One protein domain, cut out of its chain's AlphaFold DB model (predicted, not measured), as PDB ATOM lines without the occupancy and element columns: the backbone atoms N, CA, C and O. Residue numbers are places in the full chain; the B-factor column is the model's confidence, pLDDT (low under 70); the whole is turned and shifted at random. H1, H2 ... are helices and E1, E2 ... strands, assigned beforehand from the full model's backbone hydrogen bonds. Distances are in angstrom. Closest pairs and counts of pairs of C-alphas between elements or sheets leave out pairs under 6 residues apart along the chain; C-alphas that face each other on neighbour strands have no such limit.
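What this domain is: This is residues 9 to 119 of the 120 residues of an uncharacterized protein of Lactobacillus paracasei (UniProt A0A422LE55). A loose, open frame: at one end the two short parallel strands E1 and E2 lie side by side with H2 packed on them and H3 beyond, at the other end are H1 and H4, and long unnamed stretches run between the two ends. H5 begins between these ends, and its residues 111 to 117, with 118 and 119, stick out free. The printed part has 111 residues, with five named helices and two named strands in the order E1 H1 H2 E2 H3 H4 H5; the class is mostly helix, though under half of the residues, 53, are in named elements. The whole is loose, with a radius of gyration of the C-alphas of 17.1 A and spans of 47 by 37 by 23 A.

Where its parts are: The sheet is made of E1, residues 9 to 11, beginning at C-alpha 9 (285.851, 215.177, 294.860), and E2, residues 64 to 67. H2, residues 50 to 60, is 15.3 A long. H3 is residues 72 to 75. H1, residues 22 to 32, is 15.0 A long and begins at C-alpha 22 (266.142, 218.797, 314.427). H4 is residues 89 to 92. H5, residues 102 to 117, is the longest helix, at 22.9 A, and ends at C-alpha 117 (289.240, 223.160, 311.247).

How they stand to each other: E1 and E2 are parallel neighbours, their directions 29 degrees apart, with N 11 and O 66 at 3.0 A and N 66 and O 9 at 3.1 A, within hydrogen-bond range. E1, H1 with H2, and E2 form a strand-helix-strand unit, two parallel strands with helices between them along the chain, and its crossover is right-handed. The closest C-alphas of H2 and E2 are those of Ala 58 and Lys 64, 5.6 A apart; those of H2 and E1 are Leu 11 and Lys 51, 7.3 A apart. H2 and H5 are close but not clearly touching, with the closest C-alphas, those of Leu 57 and Leu 106, 7.5 A apart. They run the same way at a steep tilt of 69.6 degrees, only just short of about perpendicular. H1 and H4 are only just apart, with a closest distance of 8.1 A between their C-alphas. H3 is apart from E1, and H5 is apart from H4. Residues 16 to 17 pair with residues 48 to 49, antiparallel. In H2 and H5 every O i to N i+4 pair is within hydrogen-bond range, in H1 6 of 7; H3 and H4 are too short for such a pair.

The domain as a whole: The two C-alphas farthest apart, those of Val 31 and Asp 72, are 49.6 A apart. The printed part has no cut. The links H1 to H2 and H3 to H4 are long, with 17 and 13 residues. The mean pLDDT of the printed part is 80.6; residues 9, 11, 13 to 20, 46 and 74 to 84 of the model are under 70.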
ATOM      1  N   CYS A   9     286.664 215.804 293.820       66.06
ATOM      2  CA  CYS A   9     285.851 215.177 294.860       66.06
ATOM      3  C   CYS A   9     285.245 213.875 294.297       66.06
ATOM      4  O   CYS A   9     284.343 213.963 293.455       66.06
ATOM      5  N   PRO A  10     285.768 212.687 294.668       71.88
ATOM      6  CA  PRO A  10     285.282 211.421 294.139       71.88
ATOM      7  C   PRO A  10     283.918 211.068 294.734       71.88
ATOM      8  O   PRO A  10     283.744 211.079 295.953       71.88
ATOM      9  N   LEU A  11     282.963 210.714 293.876       69.94
ATOM     10  CA  LEU A  11     281.644 210.247 294.294       69.94
ATOM     11  C   LEU A  11     281.461 208.760 293.970       69.94
ATOM     12  O   LEU A  11     281.496 208.383 292.799       69.94
ATOM     13  N   LYS A  12     281.225 207.947 295.011       73.44
ATOM     14  CA  LYS A  12     281.069 206.482 294.925       73.44
ATOM     15  C   LYS A  12     279.619 205.976 295.034       73.44
ATOM     16  O   LYS A  12     279.391 204.774 295.004       73.44
ATOM     17  N   SER A  13     278.614 206.838 295.201       68.31
ATOM     18  CA  SER A  13     277.224 206.371 295.328       68.31
ATOM     19  C   SER A  13     276.184 207.366 294.810       68.31
ATOM     20  O   SER A  13     276.449 208.554 294.622       68.31
ATOM     21  N   VAL A  14     274.981 206.845 294.554       61.06
ATOM     22  CA  VAL A  14     273.827 207.568 293.997       61.06
ATOM     23  C   VAL A  14     272.598 207.398 294.897       61.06
ATOM     24  O   VAL A  14     271.585 206.831 294.504       61.06
ATOM     25  N   SER A  15     272.694 207.854 296.145       62.28
ATOM     26  CA  SER A  15     271.593 207.836 297.121       62.28
ATOM     27  C   SER A  15     270.968 209.222 297.307       62.28
ATOM     28  O   SER A  15     271.498 210.215 296.813       62.28
ATOM     29  N   ASN A  16     269.848 209.307 298.027       58.88
ATOM     30  CA  ASN A  16     269.296 210.573 298.526       58.88
ATOM     31  C   ASN A  16     269.867 210.900 299.914       58.88
ATOM     32  O   ASN A  16     270.229 209.989 300.661       58.88
ATOM     33  N   ILE A  17     269.941 212.190 300.251       59.62
ATOM     34  CA  ILE A  17     270.352 212.691 301.572       59.62
ATOM     35  C   ILE A  17     269.298 213.685 302.062       59.62
ATOM     36  O   ILE A  17     268.727 214.414 301.256       59.62
ATOM     37  N   ASP A  18     269.055 213.699 303.370       56.12
ATOM     38  CA  ASP A  18     268.204 214.669 304.058       56.12
ATOM     39  C   ASP A  18     269.022 215.379 305.142       56.12
ATOM     40  O   ASP A  18     269.873 214.770 305.799       56.12
ATOM     41  N   PHE A  19     268.789 216.677 305.312       65.75
ATOM     42  CA  PHE A  19     269.505 217.511 306.268       65.75
ATOM     43  C   PHE A  19     268.497 218.162 307.205       65.75
ATOM     44  O   PHE A  19     267.629 218.924 306.783       65.75
ATOM     45  N   ASN A  20     268.599 217.839 308.493       64.12
ATOM     46  CA  ASN A  20     267.501 218.076 309.414       64.12
ATOM     47  C   ASN A  20     267.757 219.205 310.416       64.12
ATOM     48  O   ASN A  20     268.666 219.097 311.242       64.12
ATOM     49  N   PRO A  21     266.904 220.246 310.448       71.88
ATOM     50  CA  PRO A  21     266.879 221.230 311.523       71.88
ATOM     51  C   PRO A  21     266.161 220.645 312.755       71.88
ATOM     52  O   PRO A  21     265.101 221.111 313.166       71.88
ATOM     53  N   VAL A  22     266.750 219.600 313.349       84.44
ATOM     54  CA  VAL A  22     266.142 218.797 314.427       84.44
ATOM     55  C   VAL A  22     265.737 219.661 315.622       84.44
ATOM     56  O   VAL A  22     264.662 219.478 316.183       84.44
ATOM     57  N   VAL A  23     266.563 220.641 315.991       88.44
ATOM     58  CA  VAL A  23     266.319 221.478 317.175       88.44
ATOM     59  C   VAL A  23     265.039 222.309 317.034       88.44
ATOM     60  O   VAL A  23     264.253 222.358 317.978       88.44
ATOM     61  N   SER A  24     264.777 222.924 315.872       90.06
ATOM     62  CA  SER A  24     263.562 223.736 315.701       90.06
ATOM     63  C   SER A  24     262.302 222.873 315.705       90.06
ATOM     64  O   SER A  24     261.300 223.256 316.304       90.06
ATOM     65  N   ALA A  25     262.361 221.694 315.082       91.12
ATOM     66  CA  ALA A  25     261.268 220.731 315.074       91.12
ATOM     67  C   ALA A  25     260.972 220.186 316.477       91.12
ATOM     68  O   ALA A  25     259.810 220.112 316.867       91.12
ATOM     69  N   LEU A  26     262.003 219.869 317.265       92.81
ATOM     70  CA  LEU A  26     261.830 219.425 318.649       92.81
ATOM     71  C   LEU A  26     261.170 220.506 319.508       92.81
ATOM     72  O   LEU A  26     260.186 220.223 320.184       92.81
ATOM     73  N   LEU A  27     261.661 221.748 319.447       93.69
ATOM     74  CA  LEU A  27     261.063 222.866 320.186       93.69
ATOM     75  C   LEU A  27     259.603 223.099 319.779       93.69
ATOM     76  O   LEU A  27     258.750 223.324 320.635       93.69
ATOM     77  N   PHE A  28     259.300 222.991 318.487       94.94
ATOM     78  CA  PHE A  28     257.938 223.088 317.979       94.94
ATOM     79  C   PHE A  28     257.033 221.962 318.507       94.94
ATOM     80  O   PHE A  28     255.917 222.233 318.953       94.94
ATOM     81  N   LEU A  29     257.506 220.712 318.484       96.12
ATOM     82  CA  LEU A  29     256.753 219.536 318.927       96.12
ATOM     83  C   LEU A  29     256.526 219.505 320.440       96.12
ATOM     84  O   LEU A  29     255.511 218.975 320.878       96.12
ATOM     85  N   LEU A  30     257.410 220.104 321.238       95.25
ATOM     86  CA  LEU A  30     257.178 220.260 322.677       95.25
ATOM     87  C   LEU A  30     255.927 221.095 322.982       95.25
ATOM     88  O   LEU A  30     255.288 220.876 324.007       95.25
ATOM     89  N   VAL A  31     255.581 222.040 322.103       96.38
ATOM     90  CA  VAL A  31     254.443 222.953 322.285       96.38
ATOM     91  C   VAL A  31     253.198 222.476 321.532       96.38
ATOM     92  O   VAL A  31     252.092 222.589 322.049       96.38
ATOM     93  N   ASN A  32     253.368 221.942 320.319       96.38
ATOM     94  CA  ASN A  32     252.265 221.650 319.392       96.38
ATOM     95  C   ASN A  32     252.052 220.150 319.141       96.38
ATOM     96  O   ASN A  32     251.080 219.756 318.497       96.38
ATOM     97  N   GLY A  33     252.980 219.306 319.593       94.25
ATOM     98  CA  GLY A  33     252.916 217.865 319.404       94.25
ATOM     99  C   GLY A  33     251.857 217.214 320.289       94.25
ATOM    100  O   GLY A  33     251.539 217.676 321.384       94.25
ATOM    101  N   GLN A  34     251.324 216.094 319.814       95.94
ATOM    102  CA  GLN A  34     250.386 215.276 320.571       95.94
ATOM    103  C   GLN A  34     251.142 214.226 321.390       95.94
ATOM    104  O   GLN A  34     252.085 213.586 320.920       95.94
ATOM    105  N   LYS A  35     250.732 214.044 322.648       94.19
ATOM    106  CA  LYS A  35     251.362 213.081 323.556       94.19
ATOM    107  C   LYS A  35     251.208 211.658 323.014       94.19
ATOM    108  O   LYS A  35     250.099 211.220 322.748       94.19
ATOM    109  N   GLY A  36     252.321 210.925 322.957       92.94
ATOM    110  CA  GLY A  36     252.351 209.535 322.491       92.94
ATOM    111  C   GLY A  36     252.497 209.384 320.976       92.94
ATOM    112  O   GLY A  36     252.637 208.263 320.500       92.94
ATOM    113  N   GLU A  37     252.529 210.486 320.228       95.00
ATOM    114  CA  GLU A  37     252.661 210.458 318.777       95.00
ATOM    115  C   GLU A  37     254.126 210.528 318.322       95.00
ATOM    116  O   GLU A  37     254.945 211.259 318.880       95.00
ATOM    117  N   ALA A  38     254.444 209.800 317.249       93.81
ATOM    118  CA  ALA A  38     255.725 209.894 316.550       93.81
ATOM    119  C   ALA A  38     255.625 210.830 315.337       93.81
ATOM    120  O   ALA A  38     254.621 210.813 314.618       93.81
ATOM    121  N   TYR A  39     256.674 211.617 315.093       92.00
ATOM    122  CA  TYR A  39     256.756 212.572 313.987       92.00
ATOM    123  C   TYR A  39     258.072 212.384 313.237       92.00
ATOM    124  O   TYR A  39     259.142 212.447 313.841       92.00
ATOM    125  N   ASN A  40     257.996 212.191 311.921       90.19
ATOM    126  CA  ASN A  40     259.180 212.273 311.076       90.19
ATOM    127  C   ASN A  40     259.529 213.743 310.858       90.19
ATOM    128  O   ASN A  40     258.654 214.562 310.570       90.19
ATOM    129  N   ILE A  41     260.814 214.057 310.952       87.88
ATOM    130  CA  ILE A  41     261.356 215.384 310.689       87.88
ATOM    131  C   ILE A  41     262.252 215.233 309.464       87.88
ATOM    132  O   ILE A  41     263.155 214.404 309.471       87.88
ATOM    133  N   ALA A  42     261.937 215.987 308.418       83.94
ATOM    134  CA  ALA A  42     262.710 216.120 307.189       83.94
ATOM    135  C   ALA A  42     262.501 217.522 306.635       83.94
ATOM    136  O   ALA A  42     261.458 218.144 306.866       83.94
ATOM    137  N   ASN A  43     263.450 218.007 305.848       79.56
ATOM    138  CA  ASN A  43     263.197 219.167 305.010       79.56
ATOM    139  C   ASN A  43     262.999 218.686 303.574       79.56
ATOM    140  O   ASN A  43     263.945 218.292 302.900       79.56
ATOM    141  N   SER A  44     261.765 218.740 303.074       72.81
ATOM    142  CA  SER A  44     261.455 218.309 301.705       72.81
ATOM    143  C   SER A  44     262.218 219.108 300.640       72.81
ATOM    144  O   SER A  44     262.532 218.557 299.586       72.81
ATOM    145  N   ASN A  45     262.596 220.361 300.928       70.50
ATOM    146  CA  ASN A  45     263.434 221.184 300.047       70.50
ATOM    147  C   ASN A  45     264.905 220.731 300.010       70.50
ATOM    148  O   ASN A  45     265.674 221.186 299.164       70.50
ATOM    149  N   LEU A  46     265.302 219.858 300.936       69.50
ATOM    150  CA  LEU A  46     266.632 219.262 301.030       69.50
ATOM    151  C   LEU A  46     266.663 217.838 300.480       69.50
ATOM    152  O   LEU A  46     267.688 217.181 300.584       69.50
ATOM    153  N   ASN A  47     265.586 217.364 299.853       72.00
ATOM    154  CA  ASN A  47     265.604 216.082 299.171       72.00
ATOM    155  C   ASN A  47     266.371 216.196 297.848       72.00
ATOM    156  O   ASN A  47     265.825 216.631 296.833       72.00
ATOM    157  N   LEU A  48     267.639 215.794 297.858       74.94
ATOM    158  CA  LEU A  48     268.479 215.779 296.668       74.94
ATOM    159  C   LEU A  48     269.237 214.467 296.524       74.94
ATOM    160  O   LEU A  48     269.522 213.776 297.508       74.94
ATOM    161  N   HIS A  49     269.591 214.131 295.286       78.19
ATOM    162  CA  HIS A  49     270.549 213.062 295.074       78.19
ATOM    163  C   HIS A  49     271.928 213.519 295.547       78.19
ATOM    164  O   HIS A  49     272.326 214.668 295.360       78.19
ATOM    165  N   LEU A  50     272.704 212.591 296.090       78.62
ATOM    166  CA  LEU A  50     274.072 212.815 296.538       78.62
ATOM    167  C   LEU A  50     274.958 213.394 295.421       78.62
ATOM    168  O   LEU A  50     275.844 214.203 295.687       78.62
ATOM    169  N   LYS A  51     274.684 213.046 294.159       80.62
ATOM    170  CA  LYS A  51     275.342 213.668 293.006       80.62
ATOM    171  C   LYS A  51     275.064 215.169 292.906       80.62
ATOM    172  O   LYS A  51     275.979 215.936 292.628       80.62
ATOM    173  N   ASP A  52     273.830 215.594 293.152       82.38
ATOM    174  CA  ASP A  52     273.430 216.997 293.060       82.38
ATOM    175  C   ASP A  52     274.027 217.759 294.249       82.38
ATOM    176  O   ASP A  52     274.601 218.827 294.070       82.38
ATOM    177  N   PHE A  53     274.035 217.132 295.431       82.31
ATOM    178  CA  PHE A  53     274.696 217.646 296.635       82.31
ATOM    179  C   PHE A  53     276.192 217.891 296.413       82.31
ATOM    180  O   PHE A  53     276.701 218.981 296.678       82.31
ATOM    181  N   ALA A  54     276.901 216.889 295.886       83.94
ATOM    182  CA  ALA A  54     278.325 216.997 295.604       83.94
ATOM    183  C   ALA A  54     278.612 218.083 294.557       83.94
ATOM    184  O   ALA A  54     279.578 218.829 294.704       83.94
ATOM    185  N   ASN A  55     277.769 218.200 293.524       85.62
ATOM    186  CA  ASN A  55     277.927 219.226 292.493       85.62
ATOM    187  C   ASN A  55     277.652 220.638 293.022       85.62
ATOM    188  O   ASN A  55     278.390 221.558 292.671       85.62
ATOM    189  N   GLU A  56     276.648 220.824 293.883       85.94
ATOM    190  CA  GLU A  56     276.360 222.116 294.518       85.94
ATOM    191  C   GLU A  56     277.537 222.586 295.380       85.94
ATOM    192  O   GLU A  56     278.006 223.715 295.223       85.94
ATOM    193  N   LEU A  57     278.088 221.702 296.217       84.75
ATOM    194  CA  LEU A  57     279.279 222.003 297.016       84.75
ATOM    195  C   LEU A  57     280.506 222.278 296.144       84.75
ATOM    196  O   LEU A  57     281.235 223.242 296.378       84.75
ATOM    197  N   ALA A  58     280.742 221.451 295.124       87.44
ATOM    198  CA  ALA A  58     281.873 221.636 294.228       87.44
ATOM    199  C   ALA A  58     281.787 222.989 293.506       87.44
ATOM    200  O   ALA A  58     282.765 223.732 293.485       87.44
ATOM    201  N   THR A  59     280.602 223.358 293.020       87.00
ATOM    202  CA  THR A  59     280.351 224.655 292.375       87.00
ATOM    203  C   THR A  59     280.584 225.815 293.340       87.00
ATOM    204  O   THR A  59     281.298 226.756 292.998       87.00
ATOM    205  N   MET A  60     280.057 225.727 294.567       83.88
ATOM    206  CA  MET A  60     280.202 226.761 295.601       83.88
ATOM    207  C   MET A  60     281.671 227.074 295.935       83.88
ATOM    208  O   MET A  60     281.992 228.202 296.301       83.88
ATOM    209  N   PHE A  61     282.575 226.099 295.783       82.62
ATOM    210  CA  PHE A  61     283.991 226.238 296.143       82.62
ATOM    211  C   PHE A  61     284.969 226.065 294.975       82.62
ATOM    212  O   PHE A  61     286.165 225.862 295.207       82.62
ATOM    213  N   GLY A  62     284.490 226.142 293.731       85.12
ATOM    214  CA  GLY A  62     285.335 226.070 292.533       85.12
ATOM    215  C   GLY A  62     286.067 224.731 292.360       85.12
ATOM    216  O   GLY A  62     287.217 224.698 291.920       85.12
ATOM    217  N   LYS A  63     285.435 223.621 292.748       86.44
ATOM    218  CA  LYS A  63     285.928 222.244 292.590       86.44
ATOM    219  C   LYS A  63     285.140 221.507 291.511       86.44
ATOM    220  O   LYS A  63     284.099 221.973 291.053       86.44
ATOM    221  N   LYS A  64     285.628 220.329 291.120       85.38
ATOM    222  CA  LYS A  64     284.960 219.457 290.149       85.38
ATOM    223  C   LYS A  64     284.651 218.098 290.777       85.38
ATOM    224  O   LYS A  64     285.528 217.474 291.376       85.38
ATOM    225  N   VAL A  65     283.411 217.638 290.623       84.50
ATOM    226  CA  VAL A  65     283.017 216.271 290.988       84.50
ATOM    227  C   VAL A  65     283.520 215.308 289.917       84.50
ATOM    228  O   VAL A  65     283.336 215.550 288.722       84.50
ATOM    229  N   VAL A  66     284.146 214.214 290.346       84.19
ATOM    230  CA  VAL A  66     284.566 213.113 289.472       84.19
ATOM    231  C   VAL A  66     283.861 211.850 289.953       84.19
ATOM    232  O   VAL A  66     283.933 211.505 291.130       84.19
ATOM    233  N   TYR A  67     283.133 211.182 289.061       76.56
ATOM    234  CA  TYR A  67     282.433 209.945 289.402       76.56
ATOM    235  C   TYR A  67     283.410 208.776 289.354       76.56
ATOM    236  O   TYR A  67     284.098 208.584 288.355       76.56
ATOM    237  N   ASP A  68     283.449 208.015 290.440       78.06
ATOM    238  CA  ASP A  68     284.308 206.847 290.626       78.06
ATOM    239  C   ASP A  68     283.412 205.741 291.181       78.06
ATOM    240  O   ASP A  68     283.364 205.495 292.386       78.06
ATOM    241  N   LEU A  69     282.541 205.214 290.316       75.62
ATOM    242  CA  LEU A  69     281.527 204.245 290.723       75.62
ATOM    243  C   LEU A  69     282.204 202.940 291.178       75.62
ATOM    244  O   LEU A  69     283.186 202.533 290.558       75.62
ATOM    245  N   PRO A  70     281.691 202.297 292.240       70.81
ATOM    246  CA  PRO A  70     282.295 201.103 292.810       70.81
ATOM    247  C   PRO A  70     282.272 199.945 291.811       70.81
ATOM    248  O   PRO A  70     281.326 199.807 291.033       70.81
ATOM    249  N   ASP A  71     283.307 199.110 291.863       76.81
ATOM    250  CA  ASP A  71     283.337 197.837 291.145       76.81
ATOM    251  C   ASP A  71     282.354 196.820 291.757       76.81
ATOM    252  O   ASP A  71     281.770 197.053 292.817       76.81
ATOM    253  N   ASP A  72     282.146 195.682 291.092       72.56
ATOM    254  CA  ASP A  72     281.152 194.680 291.507       72.56
ATOM    255  C   ASP A  72     281.396 194.126 292.927       72.56
ATOM    256  O   ASP A  72     280.451 193.717 293.609       72.56
ATOM    257  N   ILE A  73     282.651 194.130 293.394       70.75
ATOM    258  CA  ILE A  73     283.044 193.650 294.725       70.75
ATOM    259  C   ILE A  73     282.729 194.720 295.777       70.75
ATOM    260  O   ILE A  73     282.119 194.412 296.802       70.75
ATOM    261  N   GLU A  74     283.089 195.979 295.518       69.56
ATOM    262  CA  GLU A  74     282.746 197.121 296.367       69.56
ATOM    263  C   GLU A  74     281.219 197.313 296.440       69.56
ATOM    264  O   GLU A  74     280.667 197.487 297.528       69.56
ATOM    265  N   ALA A  75     280.515 197.208 295.306       67.31
ATOM    266  CA  ALA A  75     279.063 197.362 295.183       67.31
ATOM    267  C   ALA A  75     278.279 196.378 296.066       67.31
ATOM    268  O   ALA A  75     277.243 196.744 296.626       67.31
ATOM    269  N   ALA A  76     278.784 195.152 296.242       68.06
ATOM    270  CA  ALA A  76     278.163 194.133 297.085       68.06
ATOM    271  C   ALA A  76     278.146 194.503 298.582       68.06
ATOM    272  O   ALA A  76     277.297 194.002 299.323       68.06
ATOM    273  N   GLY A  77     279.051 195.388 299.023       64.44
ATOM    274  CA  GLY A  77     279.111 195.911 300.390       64.44
ATOM    275  C   GLY A  77     278.254 197.158 300.634       64.44
ATOM    276  O   GLY A  77     278.011 197.518 301.788       64.44
ATOM    277  N   TYR A  78     277.775 197.826 299.580       63.59
ATOM    278  CA  TYR A  78     276.931 199.009 299.724       63.59
ATOM    279  C   TYR A  78     275.473 198.633 300.015       63.59
ATOM    280  O   TYR A  78     274.908 197.685 299.467       63.59
ATOM    281  N   SER A  79     274.830 199.422 300.880       60.25
ATOM    282  CA  SER A  79     273.405 199.265 301.172       60.25
ATOM    283  C   SER A  79     272.574 199.456 299.895       60.25
ATOM    284  O   SER A  79     272.690 200.477 299.219       60.25
ATOM    285  N   LYS A  80     271.696 198.492 299.578       59.72
ATOM    286  CA  LYS A  80     270.798 198.536 298.403       59.72
ATOM    287  C   LYS A  80     269.669 199.571 298.530       59.72
ATOM    288  O   LYS A  80     268.877 199.734 297.601       59.72
ATOM    289  N   VAL A  81     269.548 200.240 299.678       54.84
ATOM    290  CA  VAL A  81     268.484 201.215 299.939       54.84
ATOM    291  C   VAL A  81     268.778 202.506 299.179       54.84
ATOM    292  O   VAL A  81     269.631 203.300 299.560       54.84
ATOM    293  N   THR A  82     268.050 202.719 298.088       58.09
ATOM    294  CA  THR A  82     268.229 203.863 297.179       58.09
ATOM    295  C   THR A  82     267.344 205.064 297.515       58.09
ATOM    296  O   THR A  82     267.599 206.156 297.014       58.09
ATOM    297  N   LYS A  83     266.333 204.909 298.384       57.19
ATOM    298  CA  LYS A  83     265.429 205.990 298.812       57.19
ATOM    299  C   LYS A  83     265.268 206.004 300.329       57.19
ATOM    300  O   LYS A  83     264.619 205.129 300.888       57.19
ATOM    301  N   ALA A  84     265.817 207.030 300.971       63.44
ATOM    302  CA  ALA A  84     265.619 207.340 302.385       63.44
ATOM    303  C   ALA A  84     264.756 208.607 302.516       63.44
ATOM    304  O   ALA A  84     265.210 209.632 303.014       63.44
ATOM    305  N   LEU A  85     263.537 208.568 301.968       70.75
ATOM    306  CA  LEU A  85     262.604 209.693 302.044       70.75
ATOM    307  C   LEU A  85     261.687 209.521 303.247       70.75
ATOM    308  O   LEU A  85     261.066 208.474 303.410       70.75
ATOM    309  N   LEU A  86     261.601 210.564 304.064       78.19
ATOM    310  CA  LEU A  86     260.731 210.623 305.228       78.19
ATOM    311  C   LEU A  86     259.434 211.360 304.878       78.19
ATOM    312  O   LEU A  86     259.462 212.406 304.228       78.19
ATOM    313  N   ASP A  87     258.298 210.830 305.334       85.56
ATOM    314  CA  ASP A  87     257.003 211.506 305.212       85.56
ATOM    315  C   ASP A  87     256.816 212.512 306.352       85.56
ATOM    316  O   ASP A  87     256.590 212.121 307.499       85.56
ATOM    317  N   THR A  88     256.897 213.801 306.026       89.56
ATOM    318  CA  THR A  88     256.757 214.921 306.970       89.56
ATOM    319  C   THR A  88     255.367 215.522 307.022       89.56
ATOM    320  O   THR A  88     255.157 216.503 307.736       89.56
ATOM    321  N   LYS A  89     254.387 214.940 306.323       91.31
ATOM    322  CA  LYS A  89     253.029 215.487 306.271       91.31
ATOM    323  C   LYS A  89     252.481 215.771 307.670       91.31
ATOM    324  O   LYS A  89     251.972 216.853 307.924       91.31
ATOM    325  N   LYS A  90     252.681 214.839 308.602       94.25
ATOM    326  CA  LYS A  90     252.155 214.927 309.968       94.25
ATOM    327  C   LYS A  90     252.645 216.149 310.753       94.25
ATOM    328  O   LYS A  90     251.851 216.766 311.451       94.25
ATOM    329  N   ILE A  91     253.937 216.486 310.681       93.31
ATOM    330  CA  ILE A  91     254.477 217.660 311.390       93.31
ATOM    331  C   ILE A  91     254.144 218.958 310.639       93.31
ATOM    332  O   ILE A  91     253.859 219.977 311.267       93.31
ATOM    333  N   ASN A  92     254.088 218.909 309.305       92.50
ATOM    334  CA  ASN A  92     253.723 220.057 308.477       92.50
ATOM    335  C   ASN A  92     252.244 220.440 308.648       92.50
ATOM    336  O   ASN A  92     251.927 221.625 308.698       92.50
ATOM    337  N   ASP A  93     251.351 219.458 308.802       94.75
ATOM    338  CA  ASP A  93     249.923 219.672 309.081       94.75
ATOM    339  C   ASP A  93     249.698 220.391 310.428       94.75
ATOM    340  O   ASP A  93     248.685 221.064 310.603       94.75
ATOM    341  N   LEU A  94     250.646 220.293 311.375       94.88
ATOM    342  CA  LEU A  94     250.626 221.072 312.621       94.88
ATOM    343  C   LEU A  94     251.071 222.532 312.421       94.88
ATOM    344  O   LEU A  94     250.934 223.338 313.338       94.88
ATOM    345  N   GLY A  95     251.605 222.883 311.249       93.75
ATOM    346  CA  GLY A  95     252.086 224.226 310.912       93.75
ATOM    347  C   GLY A  95     253.604 224.402 310.993       93.75
ATOM    348  O   GLY A  95     254.094 225.522 310.841       93.75
ATOM    349  N   TRP A  96     254.370 223.332 311.222       92.50
ATOM    350  CA  TRP A  96     255.828 223.425 311.189       92.50
ATOM    351  C   TRP A  96     256.347 223.547 309.758       92.50
ATOM    352  O   TRP A  96     255.888 222.856 308.849       92.50
ATOM    353  N   THR A  97     257.365 224.383 309.573       88.88
ATOM    354  CA  THR A  97     258.131 224.457 308.328       88.88
ATOM    355  C   THR A  97     259.624 224.526 308.637       88.88
ATOM    356  O   THR A  97     260.045 225.073 309.662       88.88
ATOM    357  N   ALA A  98     260.443 223.945 307.760       84.94
ATOM    358  CA  ALA A  98     261.888 223.972 307.928       84.94
ATOM    359  C   ALA A  98     262.424 225.415 307.777       84.94
ATOM    360  O   ALA A  98     262.114 226.077 306.787       84.94
ATOM    361  N   PRO A  99     263.251 225.913 308.718       82.31
ATOM    362  CA  PRO A  99     263.655 227.322 308.775       82.31
ATOM    363  C   PRO A  99     264.679 227.746 307.716       82.31
ATOM    364  O   PRO A  99     264.906 228.940 307.531       82.31
ATOM    365  N   PHE A 100     265.337 226.794 307.053       79.31
ATOM    366  CA  PHE A 100     266.397 227.074 306.092       79.31
ATOM    367  C   PHE A 100     266.095 226.429 304.748       79.31
ATOM    368  O   PHE A 100     265.648 225.281 304.670       79.31
ATOM    369  N   ASP A 101     266.392 227.173 303.688       81.88
ATOM    370  CA  ASP A 101     266.486 226.610 302.353       81.88
ATOM    371  C   ASP A 101     267.784 225.809 302.182       81.88
ATOM    372  O   ASP A 101     268.648 225.718 303.069       81.88
ATOM    373  N   ARG A 102     267.908 225.206 301.004       78.81
ATOM    374  CA  ARG A 102     269.020 224.334 300.663       78.81
ATOM    375  C   ARG A 102     270.371 225.024 300.632       78.81
ATOM    376  O   ARG A 102     271.301 224.553 301.284       78.81
ATOM    377  N   ALA A 103     270.470 226.130 299.903       79.69
ATOM    378  CA  ALA A 103     271.730 226.840 299.723       79.69
ATOM    379  C   ALA A 103     272.283 227.308 301.073       79.69
ATOM    380  O   ALA A 103     273.456 227.086 301.379       79.69
ATOM    381  N   ARG A 104     271.409 227.865 301.920       82.25
ATOM    382  CA  ARG A 104     271.780 228.346 303.248       82.25
ATOM    383  C   ARG A 104     272.211 227.217 304.181       82.25
ATOM    384  O   ARG A 104     273.197 227.368 304.898       82.25
ATOM    385  N   SER A 105     271.514 226.080 304.147       81.31
ATOM    386  CA  SER A 105     271.863 224.905 304.959       81.31
ATOM    387  C   SER A 105     273.257 224.363 304.616       81.31
ATOM    388  O   SER A 105     274.058 224.085 305.513       81.31
ATOM    389  N   LEU A 106     273.576 224.263 303.320       83.19
ATOM    390  CA  LEU A 106     274.890 223.824 302.841       83.19
ATOM    391  C   LEU A 106     275.993 224.801 303.239       83.19
ATOM    392  O   LEU A 106     277.013 224.390 303.794       83.19
ATOM    393  N   GLN A 107     275.770 226.092 302.989       84.12
ATOM    394  CA  GLN A 107     276.740 227.137 303.285       84.12
ATOM    395  C   GLN A 107     277.089 227.174 304.778       84.12
ATOM    396  O   GLN A 107     278.266 227.070 305.125       84.12
ATOM    397  N   HIS A 108     276.081 227.231 305.657       85.94
ATOM    398  CA  HIS A 108     276.298 227.247 307.107       85.94
ATOM    399  C   HIS A 108     277.091 226.020 307.580       85.94
ATOM    400  O   HIS A 108     277.990 226.142 308.408       85.94
ATOM    401  N   THR A 109     276.780 224.834 307.044       86.31
ATOM    402  CA  THR A 109     277.483 223.597 307.416       86.31
ATOM    403  C   THR A 109     278.970 223.691 307.081       86.31
ATOM    404  O   THR A 109     279.815 223.370 307.914       86.31
ATOM    405  N   VAL A 110     279.311 224.174 305.884       86.69
ATOM    406  CA  VAL A 110     280.714 224.312 305.475       86.69
ATOM    407  C   VAL A 110     281.433 225.411 306.255       86.69
ATOM    408  O   VAL A 110     282.599 225.241 306.605       86.69
ATOM    409  N   GLU A 111     280.763 226.521 306.555       88.19
ATOM    410  CA  GLU A 111     281.320 227.602 307.376       88.19
ATOM    411  C   GLU A 111     281.658 227.126 308.792       88.19
ATOM    412  O   GLU A 111     282.760 227.393 309.273       88.19
ATOM    413  N   ILE A 112     280.761 226.361 309.426       87.62
ATOM    414  CA  ILE A 112     281.017 225.735 310.729       87.62
ATOM    415  C   ILE A 112     282.222 224.797 310.629       87.62
ATOM    416  O   ILE A 112     283.166 224.943 311.398       87.62
ATOM    417  N   LEU A 113     282.243 223.888 309.648       87.62
ATOM    418  CA  LEU A 113     283.359 222.950 309.475       87.62
ATOM    419  C   LEU A 113     284.698 223.670 309.267       87.62
ATOM    420  O   LEU A 113     285.699 223.282 309.861       87.62
ATOM    421  N   ARG A 114     284.731 224.739 308.463       86.25
ATOM    422  CA  ARG A 114     285.937 225.564 308.278       86.25
ATOM    423  C   ARG A 114     286.367 226.251 309.563       86.25
ATOM    424  O   ARG A 114     287.555 226.278 309.853       86.25
ATOM    425  N   SER A 115     285.417 226.806 310.311       89.12
ATOM    426  CA  SER A 115     285.687 227.434 311.604       89.12
ATOM    427  C   SER A 115     286.317 226.438 312.576       89.12
ATOM    428  O   SER A 115     287.342 226.745 313.172       89.12
ATOM    429  N   GLU A 116     285.774 225.223 312.680       89.62
ATOM    430  CA  GLU A 116     286.325 224.187 313.562       89.62
ATOM    431  C   GLU A 116     287.693 223.663 313.097       89.62
ATOM    432  O   GLU A 116     288.552 223.382 313.927       89.62
ATOM    433  N   LEU A 117     287.940 223.578 311.786       85.75
ATOM    434  CA  LEU A 117     289.240 223.160 311.247       85.75
ATOM    435  C   LEU A 117     290.334 224.230 311.403       85.75
ATOM    436  O   LEU A 117     291.490 223.872 311.604       85.75
ATOM    437  N   ASN A 118     289.977 225.516 311.334       80.75
ATOM    438  CA  ASN A 118     290.908 226.646 311.457       80.75
ATOM    439  C   ASN A 118     291.214 227.038 312.916       80.75
ATOM    440  O   ASN A 118     291.975 227.976 313.147       80.75
ATOM    441  N   LYS A 119     290.591 226.377 313.900       71.88
ATOM    442  CA  LYS A 119     290.875 226.566 315.334       71.88
ATOM    443  C   LYS A 119     292.096 225.770 315.826       71.88
ATOM    444  O   LYS A 119     292.401 225.841 317.014       71.88
TER     445      LYS A 119